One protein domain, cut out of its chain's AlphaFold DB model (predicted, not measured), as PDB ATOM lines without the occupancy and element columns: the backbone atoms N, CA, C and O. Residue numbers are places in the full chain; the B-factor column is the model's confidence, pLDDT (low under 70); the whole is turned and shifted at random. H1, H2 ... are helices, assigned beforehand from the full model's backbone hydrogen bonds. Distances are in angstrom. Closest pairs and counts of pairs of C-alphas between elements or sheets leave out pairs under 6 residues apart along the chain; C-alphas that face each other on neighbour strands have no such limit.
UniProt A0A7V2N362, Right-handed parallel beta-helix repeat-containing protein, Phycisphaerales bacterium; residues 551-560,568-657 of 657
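This is residues 551 to 560 and 568 to 657 of the 657 residues of the protein "Right-handed parallel beta-helix repeat-containing protein" of Phycisphaerales bacterium (UniProt A0A7V2N362). Three helices, H2, H3 and H4, run side by side up and down with H3 in the middle, and H6 stands steeply to H4, its last residues, 648 to 652, meeting H4 near the first residue of H4, Lys 619, to make a corner. Short H5 packs on H3, and short H1 on H5. The printed part has 100 residues, all helix by class: six named helices, H1 to H6 in chain order, and no named strand. It is compact, with a radius of gyration of the C-alphas of 13.5 A, yet elongated, spanning 49 by 26 by 22 A.

H2, residues 585 to 598, touches H3, residues 603 to 615, with 605 to 609 of H3 alone; they form a hairpin at a shallow tilt of 17 degrees, opposite ways, closest at C-alphas of Phe 592 and Cys 609, 6.3 A. H3 is the hub. It forms another hairpin with H4, residues 619 to 629, at 22 degrees, closest at C-alphas 610 and 622, 5.0 A. H6, residues 641 to 652, touches H4 with 648 to 652 alone, at a steep tilt of 54 degrees, closest at C-alphas 619 and 651, 5.4 A. H3 and H6 only just touch, with 3 pairs of C-alphas within 8 A, the closest Val 614 and Ala 647, 6.6 A. H5, residues 635 to 638, touches H3 at C-alphas 637 and 608, their closest, 6.3 A. H1, residues 568 to 573, touches H5, closest at C-alphas 571 and 637, 5.0 A. Every O i to N i+4 pair is within hydrogen-bond range in H1, H2, H3, H4 and H6; H5 is too short for one.

H2 is 20.2 A long from C-alpha 585 at (277.613, 283.672, 229.704), H3 18.3 A, H6 16.8 A to C-alpha 652 at (274.177, 284.954, 250.748), and H4 15.3 A.

The C-alphas of Glu 555 and Thr 657, the farthest apart, are 49.4 A apart. Residues 561 to 567 are not printed; C-alphas 560 and 568 are 12.5 A apart. The link from H1 to H2 is long. Residues 581 and 655 to 657 have pLDDT under 70.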
ATOM      1  N   GLU A 551     269.739 279.678 215.159       95.06
ATOM      2  CA  GLU A 551     269.300 280.087 213.816       95.06
ATOM      3  C   GLU A 551     268.131 279.240 213.285       95.06
ATOM      4  O   GLU A 551     267.201 279.775 212.687       95.06
ATOM      5  N   LEU A 552     268.115 277.931 213.566       93.38
ATOM      6  CA  LEU A 552     267.017 277.037 213.168       93.38
ATOM      7  C   LEU A 552     265.696 277.328 213.889       93.38
ATOM      8  O   LEU A 552     264.633 276.975 213.383       93.38
ATOM      9  N   THR A 553     265.752 277.929 215.077       92.75
ATOM     10  CA  THR A 553     264.580 278.103 215.947       92.75
ATOM     11  C   THR A 553     264.239 279.566 216.224       92.75
ATOM     12  O   THR A 553     263.250 279.849 216.897       92.75
ATOM     13  N   LYS A 554     265.014 280.509 215.685       92.69
ATOM     14  CA  LYS A 554     264.991 281.936 216.023       92.69
ATOM     15  C   LYS A 554     263.601 282.567 215.974       92.69
ATOM     16  O   LYS A 554     263.261 283.328 216.871       92.69
ATOM     17  N   GLU A 555     262.801 282.205 214.974       89.44
ATOM     18  CA  GLU A 555     261.471 282.778 214.723       89.44
ATOM     19  C   GLU A 555     260.412 282.412 215.779       89.44
ATOM     20  O   GLU A 555     259.408 283.108 215.903       89.44
ATOM     21  N   PHE A 556     260.606 281.336 216.551       86.50
ATOM     22  CA  PHE A 556     259.623 280.880 217.549       86.50
ATOM     23  C   PHE A 556     260.229 280.584 218.924       86.50
ATOM     24  O   PHE A 556     259.560 280.757 219.943       86.50
ATOM     25  N   GLU A 557     261.494 280.169 218.991       87.56
ATOM     26  CA  GLU A 557     262.196 279.886 220.241       87.56
ATOM     27  C   GLU A 557     263.187 280.976 220.641       87.56
ATOM     28  O   GLU A 557     263.456 281.123 221.828       87.56
ATOM     29  N   GLY A 558     263.672 281.801 219.712       91.69
ATOM     30  CA  GLY A 558     264.576 282.901 220.046       91.69
ATOM     31  C   GLY A 558     265.768 282.453 220.901       91.69
ATOM     32  O   GLY A 558     266.338 281.380 220.700       91.69
ATOM     33  N   ALA A 559     266.152 283.260 221.891       95.31
ATOM     34  CA  ALA A 559     267.298 282.948 222.744       95.31
ATOM     35  C   ALA A 559     267.017 281.796 223.729       95.31
ATOM     36  O   ALA A 559     267.961 281.194 224.249       95.31
ATOM     37  N   ALA A 560     265.749 281.460 223.990       95.06
ATOM     38  CA  ALA A 560     265.368 280.421 224.948       95.06
ATOM     39  C   ALA A 560     265.998 279.044 224.651       95.06
ATOM     40  O   ALA A 560     266.257 278.274 225.584       95.06
ATOM     41  N   TYR A 568     269.371 271.047 229.838       90.69
ATOM     42  CA  TYR A 568     269.530 269.622 229.558       90.69
ATOM     43  C   TYR A 568     270.938 269.126 229.910       90.69
ATOM     44  O   TYR A 568     271.061 268.148 230.642       90.69
ATOM     45  N   GLN A 569     271.984 269.818 229.454       89.31
ATOM     46  CA  GLN A 569     273.384 269.485 229.747       89.31
ATOM     47  C   GLN A 569     273.634 269.440 231.259       89.31
ATOM     48  O   GLN A 569     274.167 268.464 231.782       89.31
ATOM     49  N   LEU A 570     273.130 270.438 231.983       89.25
ATOM     50  CA  LEU A 570     273.192 270.490 233.436       89.25
ATOM     51  C   LEU A 570     272.426 269.332 234.094       89.25
ATOM     52  O   LEU A 570     272.917 268.735 235.045       89.25
ATOM     53  N   ALA A 571     271.254 268.963 233.572       86.94
ATOM     54  CA  ALA A 571     270.503 267.818 234.081       86.94
ATOM     55  C   ALA A 571     271.227 266.480 233.851       86.94
ATOM     56  O   ALA A 571     271.062 265.552 234.643       86.94
ATOM     57  N   VAL A 572     272.050 266.367 232.803       83.25
ATOM     58  CA  VAL A 572     272.865 265.174 232.528       83.25
ATOM     59  C   VAL A 572     274.117 265.164 233.412       83.25
ATOM     60  O   VAL A 572     274.273 264.242 234.212       83.25
ATOM     61  N   TYR A 573     274.939 266.213 233.369       82.88
ATOM     62  CA  TYR A 573     276.293 266.231 233.945       82.88
ATOM     63  C   TYR A 573     276.388 266.897 235.329       82.88
ATOM     64  O   TYR A 573     277.258 266.582 236.137       82.88
ATOM     65  N   GLY A 574     275.442 267.772 235.663       84.19
ATOM     66  CA  GLY A 574     275.485 268.592 236.873       84.19
ATOM     67  C   GLY A 574     276.521 269.725 236.798       84.19
ATOM     68  O   GLY A 574     277.278 269.821 235.832       84.19
ATOM     69  N   PRO A 575     276.583 270.597 237.823       83.75
ATOM     70  CA  PRO A 575     277.399 271.813 237.783       83.75
ATOM     71  C   PRO A 575     278.912 271.556 237.774       83.75
ATOM     72  O   PRO A 575     279.678 272.424 237.383       83.75
ATOM     73  N   SER A 576     279.348 270.379 238.234       77.81
ATOM     74  CA  SER A 576     280.767 270.019 238.348       77.81
ATOM     75  C   SER A 576     281.401 269.584 237.029       77.81
ATOM     76  O   SER A 576     282.612 269.677 236.887       77.81
ATOM     77  N   GLU A 577     280.599 269.072 236.096       75.88
ATOM     78  CA  GLU A 577     281.071 268.520 234.818       75.88
ATOM     79  C   GLU A 577     280.590 269.342 233.611       75.88
ATOM     80  O   GLU A 577     281.085 269.159 232.505       75.88
ATOM     81  N   PHE A 578     279.619 270.245 233.792       82.75
ATOM     82  CA  PHE A 578     279.120 271.076 232.702       82.75
ATOM     83  C   PHE A 578     280.004 272.316 232.488       82.75
ATOM     84  O   PHE A 578     280.055 273.218 233.320       82.75
ATOM     85  N   GLU A 579     280.688 272.397 231.348       72.94
ATOM     86  CA  GLU A 579     281.632 273.477 231.040       72.94
ATOM     87  C   GLU A 579     280.959 274.702 230.396       72.94
ATOM     88  O   GLU A 579     281.037 274.940 229.193       72.94
ATOM     89  N   THR A 580     280.309 275.542 231.200       72.88
ATOM     90  CA  THR A 580     279.554 276.705 230.686       72.88
ATOM     91  C   THR A 580     280.416 277.838 230.119       72.88
ATOM     92  O   THR A 580     279.916 278.682 229.373       72.88
ATOM     93  N   HIS A 581     281.710 277.883 230.451       66.69
ATOM     94  CA  HIS A 581     282.625 278.954 230.038       66.69
ATOM     95  C   HIS A 581     282.841 279.025 228.517       66.69
ATOM     96  O   HIS A 581     283.156 280.099 228.007       66.69
ATOM     97  N   LYS A 582     282.620 277.924 227.791       73.62
ATOM     98  CA  LYS A 582     282.790 277.850 226.333       73.62
ATOM     99  C   LYS A 582     281.587 278.415 225.551       73.62
ATOM    100  O   LYS A 582     281.770 278.998 224.491       73.62
ATOM    101  N   ILE A 583     280.373 278.363 226.113       76.06
ATOM    102  CA  ILE A 583     279.103 278.756 225.454       76.06
ATOM    103  C   ILE A 583     278.865 280.282 225.455       76.06
ATOM    104  O   ILE A 583     278.116 280.811 224.633       76.06
ATOM    105  N   GLY A 584     279.525 281.016 226.354       86.06
ATOM    106  CA  GLY A 584     279.365 282.462 226.519       86.06
ATOM    107  C   GLY A 584     278.215 282.827 227.467       86.06
ATOM    108  O   GLY A 584     277.035 282.627 227.175       86.06
ATOM    109  N   TYR A 585     278.560 283.421 228.612       92.25
ATOM    110  CA  TYR A 585     277.613 283.672 229.704       92.25
ATOM    111  C   TYR A 585     276.447 284.604 229.323       92.25
ATOM    112  O   TYR A 585     275.312 284.384 229.744       92.25
ATOM    113  N   GLU A 586     276.682 285.608 228.472       93.44
ATOM    114  CA  GLU A 586     275.618 286.516 228.015       93.44
ATOM    115  C   GLU A 586     274.548 285.809 227.172       93.44
ATOM    116  O   GLU A 586     273.358 286.096 227.328       93.44
ATOM    117  N   LYS A 587     274.937 284.839 226.329       94.38
ATOM    118  CA  LYS A 587     273.979 284.030 225.555       94.38
ATOM    119  C   LYS A 587     273.083 283.223 226.495       94.38
ATOM    120  O   LYS A 587     271.863 283.236 226.343       94.38
ATOM    121  N   LEU A 588     273.678 282.604 227.520       95.38
ATOM    122  CA  LEU A 588     272.945 281.864 228.548       95.38
ATOM    123  C   LEU A 588     271.986 282.774 229.325       95.38
ATOM    124  O   LEU A 588     270.809 282.442 229.444       95.38
ATOM    125  N   LYS A 589     272.436 283.945 229.795       95.50
ATOM    126  CA  LYS A 589     271.571 284.907 230.501       95.50
ATOM    127  C   LYS A 589     270.394 285.374 229.649       95.50
ATOM    128  O   LYS A 589     269.272 285.439 230.152       95.50
ATOM    129  N   ASN A 590     270.631 285.692 228.376       95.56
ATOM    130  CA  ASN A 590     269.566 286.087 227.455       95.56
ATOM    131  C   ASN A 590     268.574 284.940 227.229       95.56
ATOM    132  O   ASN A 590     267.369 285.167 227.297       95.56
ATOM    133  N   GLY A 591     269.061 283.709 227.063       96.88
ATOM    134  CA  GLY A 591     268.192 282.544 226.937       96.88
ATOM    135  C   GLY A 591     267.370 282.260 228.191       96.88
ATOM    136  O   GLY A 591     266.188 281.944 228.091       96.88
ATOM    137  N   PHE A 592     267.956 282.411 229.381       97.00
ATOM    138  CA  PHE A 592     267.235 282.208 230.637       97.00
ATOM    139  C   PHE A 592     266.185 283.289 230.877       97.00
ATOM    140  O   PHE A 592     265.105 282.982 231.376       97.00
ATOM    141  N   ARG A 593     266.467 284.535 230.488       96.00
ATOM    142  CA  ARG A 593     265.477 285.617 230.510       96.00
ATOM    143  C   ARG A 593     264.275 285.271 229.634       96.00
ATOM    144  O   ARG A 593     263.157 285.283 230.129       96.00
ATOM    145  N   ASP A 594     264.536 284.894 228.386       95.31
ATOM    146  CA  ASP A 594     263.516 284.564 227.391       95.31
ATOM    147  C   ASP A 594     262.673 283.341 227.817       95.31
ATOM    148  O   ASP A 594     261.447 283.396 227.880       95.31
ATOM    149  N   VAL A 595     263.313 282.242 228.237       94.31
ATOM    150  CA  VAL A 595     262.581 281.027 228.634       94.31
ATOM    151  C   VAL A 595     261.770 281.218 229.924       94.31
ATOM    152  O   VAL A 595     260.691 280.647 230.061       94.31
ATOM    153  N   MET A 596     262.253 282.022 230.875       94.31
ATOM    154  CA  MET A 596     261.525 282.292 232.120       94.31
ATOM    155  C   MET A 596     260.430 283.348 231.954       94.31
ATOM    156  O   MET A 596     259.520 283.376 232.773       94.31
ATOM    157  N   GLU A 597     260.482 284.192 230.924       93.88
ATOM    158  CA  GLU A 597     259.352 285.051 230.553       93.88
ATOM    159  C   GLU A 597     258.181 284.207 230.032       93.88
ATOM    160  O   GLU A 597     257.033 284.434 230.407       93.88
ATOM    161  N   ARG A 598     258.480 283.162 229.251       91.75
ATOM    162  CA  ARG A 598     257.475 282.219 228.734       91.75
ATOM    163  C   ARG A 598     256.951 281.244 229.787       91.75
ATOM    164  O   ARG A 598     255.783 280.867 229.740       91.75
ATOM    165  N   TYR A 599     257.812 280.810 230.709       92.06
ATOM    166  CA  TYR A 599     257.486 279.820 231.744       92.06
ATOM    167  C   TYR A 599     257.904 280.327 233.135       92.06
ATOM    168  O   TYR A 599     258.838 279.783 233.742       92.06
ATOM    169  N   PRO A 600     257.236 281.372 233.659       90.12
ATOM    170  CA  PRO A 600     257.643 282.049 234.890       90.12
ATOM    171  C   PRO A 600     257.644 281.133 236.112       90.12
ATOM    172  O   PRO A 600     258.500 281.298 236.981       90.12
ATOM    173  N   ASP A 601     256.779 280.124 236.142       87.69
ATOM    174  CA  ASP A 601     256.644 279.198 237.272       87.69
ATOM    175  C   ASP A 601     257.485 277.921 237.115       87.69
ATOM    176  O   ASP A 601     257.433 277.018 237.951       87.69
ATOM    177  N   SER A 602     258.294 277.819 236.052       89.31
ATOM    178  CA  SER A 602     259.128 276.638 235.829       89.31
ATOM    179  C   SER A 602     260.240 276.543 236.874       89.31
ATOM    180  O   SER A 602     261.255 277.256 236.835       89.31
ATOM    181  N   LYS A 603     260.081 275.584 237.791       90.50
ATOM    182  CA  LYS A 603     261.100 275.245 238.794       90.50
ATOM    183  C   LYS A 603     262.390 274.781 238.137       90.50
ATOM    184  O   LYS A 603     263.473 275.093 238.631       90.50
ATOM    185  N   ARG A 604     262.284 274.091 236.999       90.44
ATOM    186  CA  ARG A 604     263.423 273.581 236.234       90.44
ATOM    187  C   ARG A 604     264.299 274.704 235.689       90.44
ATOM    188  O   ARG A 604     265.502 274.697 235.938       90.44
ATOM    189  N   PHE A 605     263.708 275.686 235.005       94.81
ATOM    190  CA  PHE A 605     264.477 276.818 234.479       94.81
ATOM    191  C   PHE A 605     265.007 277.718 235.592       94.81
ATOM    192  O   PHE A 605     266.148 278.162 235.510       94.81
ATOM    193  N   THR A 606     264.242 277.909 236.670       95.06
ATOM    194  CA  THR A 606     264.709 278.662 237.845       95.06
ATOM    195  C   THR A 606     265.925 277.984 238.493       95.06
ATOM    196  O   THR A 606     266.924 278.646 238.774       95.06
ATOM    197  N   ASN A 607     265.891 276.656 238.669       94.88
ATOM    198  CA  ASN A 607     267.020 275.882 239.192       94.88
ATOM    199  C   ASN A 607     268.244 275.912 238.279       94.88
ATOM    200  O   ASN A 607     269.350 276.155 238.761       94.88
ATOM    201  N   ALA A 608     268.060 275.715 236.975       95.19
ATOM    202  CA  ALA A 608     269.168 275.743 236.029       95.19
ATOM    203  C   ALA A 608     269.806 277.137 235.905       95.19
ATOM    204  O   ALA A 608     271.030 277.244 235.912       95.19
ATOM    205  N   CYS A 609     268.994 278.201 235.876       96.75
ATOM    206  CA  CYS A 609     269.475 279.584 235.884       96.75
ATOM    207  C   CYS A 609     270.318 279.870 237.134       96.75
ATOM    208  O   CYS A 609     271.408 280.429 237.034       96.75
ATOM    209  N   CYS A 610     269.847 279.432 238.308       96.38
ATOM    210  CA  CYS A 610     270.563 279.591 239.571       96.38
ATOM    211  C   CYS A 610     271.932 278.901 239.548       96.38
ATOM    212  O   CYS A 610     272.949 279.529 239.833       96.38
ATOM    213  N   ALA A 611     271.965 277.625 239.168       94.88
ATOM    214  CA  ALA A 611     273.201 276.856 239.102       94.88
ATOM    215  C   ALA A 611     274.207 277.472 238.115       94.88
ATOM    216  O   ALA A 611     275.382 277.598 238.444       94.88
ATOM    217  N   ILE A 612     273.748 277.935 236.950       95.19
ATOM    218  CA  ILE A 612     274.611 278.599 235.964       95.19
ATOM    219  C   ILE A 612     275.132 279.941 236.495       95.19
ATOM    220  O   ILE A 612     276.319 280.224 236.354       95.19
ATOM    221  N   ALA A 613     274.305 280.739 237.175       95.56
ATOM    222  CA  ALA A 613     274.765 281.970 237.824       95.56
ATOM    223  C   ALA A 613     275.868 281.692 238.863       95.56
ATOM    224  O   ALA A 613     276.879 282.392 238.896       95.56
ATOM    225  N   VAL A 614     275.722 280.625 239.657       94.06
ATOM    226  CA  VAL A 614     276.741 280.180 240.624       94.06
ATOM    227  C   VAL A 614     278.039 279.779 239.918       94.06
ATOM    228  O   VAL A 614     279.108 280.232 240.318       94.06
ATOM    229  N   MET A 615     277.957 278.991 238.841       91.38
ATOM    230  CA  MET A 615     279.124 278.553 238.060       91.38
ATOM    231  C   MET A 615     279.909 279.725 237.448       91.38
ATOM    232  O   MET A 615     281.120 279.627 237.276       91.38
ATOM    233  N   HIS A 616     279.236 280.839 237.149       93.19
ATOM    234  CA  HIS A 616     279.848 282.055 236.605       93.19
ATOM    235  C   HIS A 616     280.172 283.127 237.656       93.19
ATOM    236  O   HIS A 616     280.630 284.213 237.298       93.19
ATOM    237  N   GLY A 617     279.953 282.855 238.945       92.88
ATOM    238  CA  GLY A 617     280.227 283.814 240.017       92.88
ATOM    239  C   GLY A 617     279.264 285.010 240.075       92.88
ATOM    240  O   GLY A 617     279.548 285.986 240.770       92.88
ATOM    241  N   ASP A 618     278.118 284.945 239.394       95.56
ATOM    242  CA  ASP A 618     277.098 286.000 239.374       95.56
ATOM    243  C   ASP A 618     276.223 285.924 240.628       95.56
ATOM    244  O   ASP A 618     275.167 285.283 240.685       95.56
ATOM    245  N   LYS A 619     276.725 286.562 241.685       95.44
ATOM    246  CA  LYS A 619     276.134 286.512 243.021       95.44
ATOM    247  C   LYS A 619     274.734 287.123 243.077       95.44
ATOM    248  O   LYS A 619     273.890 286.626 243.822       95.44
ATOM    249  N   ASP A 620     274.485 288.171 242.298       95.75
ATOM    250  CA  ASP A 620     273.220 288.902 242.316       95.75
ATOM    251  C   ASP A 620     272.111 288.102 241.630       95.75
ATOM    252  O   ASP A 620     271.028 287.929 242.200       95.75
ATOM    253  N   LEU A 621     272.392 287.531 240.452       95.88
ATOM    254  CA  LEU A 621     271.442 286.644 239.786       95.88
ATOM    255  C   LEU A 621     271.207 285.368 240.603       95.88
ATOM    256  O   LEU A 621     270.056 284.953 240.755       95.88
ATOM    257  N   ALA A 622     272.260 284.780 241.182       96.25
ATOM    258  CA  ALA A 622     272.140 283.593 242.024       96.25
ATOM    259  C   ALA A 622     271.220 283.839 243.230       96.25
ATOM    260  O   ALA A 622     270.300 283.052 243.446       96.25
ATOM    261  N   ARG A 623     271.402 284.948 243.967       96.19
ATOM    262  CA  ARG A 623     270.518 285.348 245.083       96.19
ATOM    263  C   ARG A 623     269.067 285.484 244.641       96.19
ATOM    264  O   ARG A 623     268.194 284.865 245.238       96.19
ATOM    265  N   LYS A 624     268.825 286.226 243.553       95.88
ATOM    266  CA  LYS A 624     267.474 286.429 243.013       95.88
ATOM    267  C   LYS A 624     266.800 285.103 242.670       95.88
ATOM    268  O   LYS A 624     265.602 284.941 242.898       95.88
ATOM    269  N   MET A 625     267.551 284.157 242.104       96.50
ATOM    270  CA  MET A 625     267.014 282.830 241.837       96.50
ATOM    271  C   MET A 625     266.767 282.071 243.142       96.50
ATOM    272  O   MET A 625     265.649 281.606 243.308       96.50
ATOM    273  N   PHE A 626     267.712 282.024 244.093       95.81
ATOM    274  CA  PHE A 626     267.514 281.376 245.402       95.81
ATOM    275  C   PHE A 626     266.276 281.887 246.152       95.81
ATOM    276  O   PHE A 626     265.538 281.078 246.717       95.81
ATOM    277  N   ASP A 627     266.000 283.192 246.104       94.12
ATOM    278  CA  ASP A 627     264.788 283.777 246.689       94.12
ATOM    279  C   ASP A 627     263.516 283.244 246.008       94.12
ATOM    280  O   ASP A 627     262.537 282.923 246.681       94.12
ATOM    281  N   LYS A 628     263.541 283.089 244.677       92.31
ATOM    282  CA  LYS A 628     262.411 282.578 243.883       92.31
ATOM    283  C   LYS A 628     262.127 281.088 244.123       92.31
ATOM    284  O   LYS A 628     260.970 280.689 244.138       92.31
ATOM    285  N   MET A 629     263.158 280.261 244.286       90.12
ATOM    286  CA  MET A 629     263.028 278.801 244.503       90.12
ATOM    287  C   MET A 629     262.849 278.400 245.976       90.12
ATOM    288  O   MET A 629     262.331 277.319 246.258       90.12
ATOM    289  N   GLY A 630     263.274 279.220 246.941       86.38
ATOM    290  CA  GLY A 630     263.083 278.949 248.367       86.38
ATOM    291  C   GLY A 630     263.782 277.670 248.856       86.38
ATOM    292  O   GLY A 630     264.992 277.653 249.062       86.38
ATOM    293  N   LYS A 631     263.015 276.606 249.132       84.62
ATOM    294  CA  LYS A 631     263.536 275.276 249.526       84.62
ATOM    295  C   LYS A 631     263.398 274.225 248.415       84.62
ATOM    296  O   LYS A 631     263.781 273.078 248.613       84.62
ATOM    297  N   GLU A 632     262.851 274.600 247.262       86.44
ATOM    298  CA  GLU A 632     262.466 273.684 246.185       86.44
ATOM    299  C   GLU A 632     263.609 273.451 245.187       86.44
ATOM    300  O   GLU A 632     263.553 273.832 244.011       86.44
ATOM    301  N   TRP A 633     264.681 272.826 245.669       91.88
ATOM    302  CA  TRP A 633     265.802 272.437 244.821       91.88
ATOM    303  C   TRP A 633     265.485 271.161 244.032       91.88
ATOM    304  O   TRP A 633     264.751 270.282 244.487       91.88
ATOM    305  N   LEU A 634     266.050 271.047 242.829       89.12
ATOM    306  CA  LEU A 634     265.861 269.876 241.973       89.12
ATOM    307  C   LEU A 634     267.100 268.983 241.956       89.12
ATOM    308  O   LEU A 634     268.178 269.409 241.530       89.12
ATOM    309  N   ARG A 635     266.921 267.709 242.327       89.19
ATOM    310  CA  ARG A 635     267.986 266.693 242.280       89.19
ATOM    311  C   ARG A 635     268.590 266.530 240.890       89.19
ATOM    312  O   ARG A 635     269.790 266.317 240.779       89.19
ATOM    313  N   GLU A 636     267.793 266.663 239.832       85.38
ATOM    314  CA  GLU A 636     268.306 266.591 238.457       85.38
ATOM    315  C   GLU A 636     269.349 267.676 238.149       85.38
ATOM    316  O   GLU A 636     270.309 267.394 237.440       85.38
ATOM    317  N   VAL A 637     269.203 268.875 238.727       90.06
ATOM    318  CA  VAL A 637     270.110 270.010 238.512       90.06
ATOM    319  C   VAL A 637     271.306 269.944 239.454       90.06
ATOM    320  O   VAL A 637     272.446 269.971 239.004       90.06
ATOM    321  N   TRP A 638     271.065 269.836 240.761       90.94
ATOM    322  CA  TRP A 638     272.129 269.960 241.766       90.94
ATOM    323  C   TRP A 638     272.857 268.645 242.050       90.94
ATOM    324  O   TRP A 638     273.959 268.675 242.596       90.94
ATOM    325  N   LYS A 639     272.280 267.504 241.641       86.31
ATOM    326  CA  LYS A 639     272.715 266.111 241.890       86.31
ATOM    327  C   LYS A 639     272.661 265.678 243.351       86.31
ATOM    328  O   LYS A 639     272.224 264.562 243.631       86.31
ATOM    329  N   ASP A 640     273.043 266.575 244.247       86.81
ATOM    330  CA  ASP A 640     273.114 266.374 245.682       86.81
ATOM    331  C   ASP A 640     272.665 267.636 246.436       86.81
ATOM    332  O   ASP A 640     272.880 268.759 245.970       86.81
ATOM    333  N   GLU A 641     272.039 267.458 247.600       89.75
ATOM    334  CA  GLU A 641     271.526 268.571 248.404       89.75
ATOM    335  C   GLU A 641     272.646 269.445 248.981       89.75
ATOM    336  O   GLU A 641     272.488 270.663 249.081       89.75
ATOM    337  N   SER A 642     273.793 268.856 249.336       90.12
ATOM    338  CA  SER A 642     274.923 269.600 249.909       90.12
ATOM    339  C   SER A 642     275.395 270.705 248.967       90.12
ATOM    340  O   SER A 642     275.565 271.845 249.394       90.12
ATOM    341  N   ARG A 643     275.467 270.409 247.663       87.88
ATOM    342  CA  ARG A 643     275.846 271.366 246.612       87.88
ATOM    343  C   ARG A 643     274.892 272.553 246.546       87.88
ATOM    344  O   ARG A 643     275.337 273.693 246.425       87.88
ATOM    345  N   TYR A 644     273.589 272.295 246.654       90.94
ATOM    346  CA  TYR A 644     272.582 273.353 246.731       90.94
ATOM    347  C   TYR A 644     272.818 274.248 247.956       90.94
ATOM    348  O   TYR A 644     272.840 275.475 247.838       90.94
ATOM    349  N   GLN A 645     273.048 273.650 249.128       90.88
ATOM    350  CA  GLN A 645     273.259 274.401 250.368       90.88
ATOM    351  C   GLN A 645     274.563 275.209 250.352       90.88
ATOM    352  O   GLN A 645     274.577 276.354 250.805       90.88
ATOM    353  N   GLU A 646     275.651 274.657 249.816       91.62
ATOM    354  CA  GLU A 646     276.935 275.349 249.663       91.62
ATOM    355  C   GLU A 646     276.822 276.549 248.722       91.62
ATOM    356  O   GLU A 646     277.201 277.664 249.090       91.62
ATOM    357  N   ALA A 647     276.220 276.351 247.547       92.44
ATOM    358  CA  ALA A 647     275.969 277.419 246.586       92.44
ATOM    359  C   ALA A 647     275.084 278.524 247.181       92.44
ATOM    360  O   ALA A 647     275.340 279.716 246.988       92.44
ATOM    361  N   ARG A 648     274.078 278.141 247.974       93.12
ATOM    362  CA  ARG A 648     273.201 279.078 248.678       93.12
ATOM    363  C   ARG A 648     273.959 279.872 249.745       93.12
ATOM    364  O   ARG A 648     273.846 281.096 249.786       93.12
ATOM    365  N   LYS A 649     274.781 279.215 250.574       92.25
ATOM    366  CA  LYS A 649     275.647 279.889 251.563       92.25
ATOM    367  C   LYS A 649     276.594 280.879 250.885       92.25
ATOM    368  O   LYS A 649     276.678 282.029 251.324       92.25
ATOM    369  N   TRP A 650     277.240 280.467 249.792       94.00
ATOM    370  CA  TRP A 650     278.106 281.324 248.981       94.00
ATOM    371  C   TRP A 650     277.359 282.563 248.479       94.00
ATOM    372  O   TRP A 650     277.833 283.686 248.688       94.00
ATOM    373  N   ALA A 651     276.169 282.378 247.896       93.56
ATOM    374  CA  ALA A 651     275.356 283.468 247.372       93.56
ATOM    375  C   ALA A 651     274.994 284.472 248.476       93.56
ATOM    376  O   ALA A 651     275.236 285.664 248.311       93.56
ATOM    377  N   TYR A 652     274.523 284.037 249.647       92.62
ATOM    378  CA  TYR A 652     274.177 284.954 250.748       92.62
ATOM    379  C   TYR A 652     275.378 285.451 251.575       92.62
ATOM    380  O   TYR A 652     275.221 286.382 252.358       92.62
ATOM    381  N   GLY A 653     276.587 284.919 251.370       85.25
ATOM    382  CA  GLY A 653     277.771 285.293 252.157       85.25
ATOM    383  C   GLY A 653     277.752 284.747 253.588       85.25
ATOM    384  O   GLY A 653     278.336 285.348 254.487       85.25
ATOM    385  N   LEU A 654     277.069 283.621 253.806       79.44
ATOM    386  CA  LEU A 654     276.993 282.948 255.102       79.44
ATOM    387  C   LEU A 654     278.271 282.121 255.322       79.44
ATOM    388  O   LEU A 654     278.694 281.394 254.425       79.44
ATOM    389  N   LYS A 655     278.895 282.223 256.505       57.59
ATOM    390  CA  LYS A 655     280.090 281.426 256.843       57.59
ATOM    391  C   LYS A 655     279.746 279.931 256.899       57.59
ATOM    392  O   LYS A 655     278.675 279.558 257.377       57.59
ATOM    393  N   ALA A 656     280.661 279.082 256.427       51.69
ATOM    394  CA  ALA A 656     280.578 277.641 256.643       51.69
ATOM    395  C   ALA A 656     280.734 277.360 258.146       51.69
ATOM    396  O   ALA A 656     281.759 277.712 258.728       51.69
ATOM    397  N   THR A 657     279.683 276.829 258.769       47.28
ATOM    398  CA  THR A 657     279.713 276.254 260.123       47.28
ATOM    399  C   THR A 657     280.287 274.861 260.091       47.28
ATOM    400  O   THR A 657     279.799 274.100 259.217       47.28
TER     401      THR A 657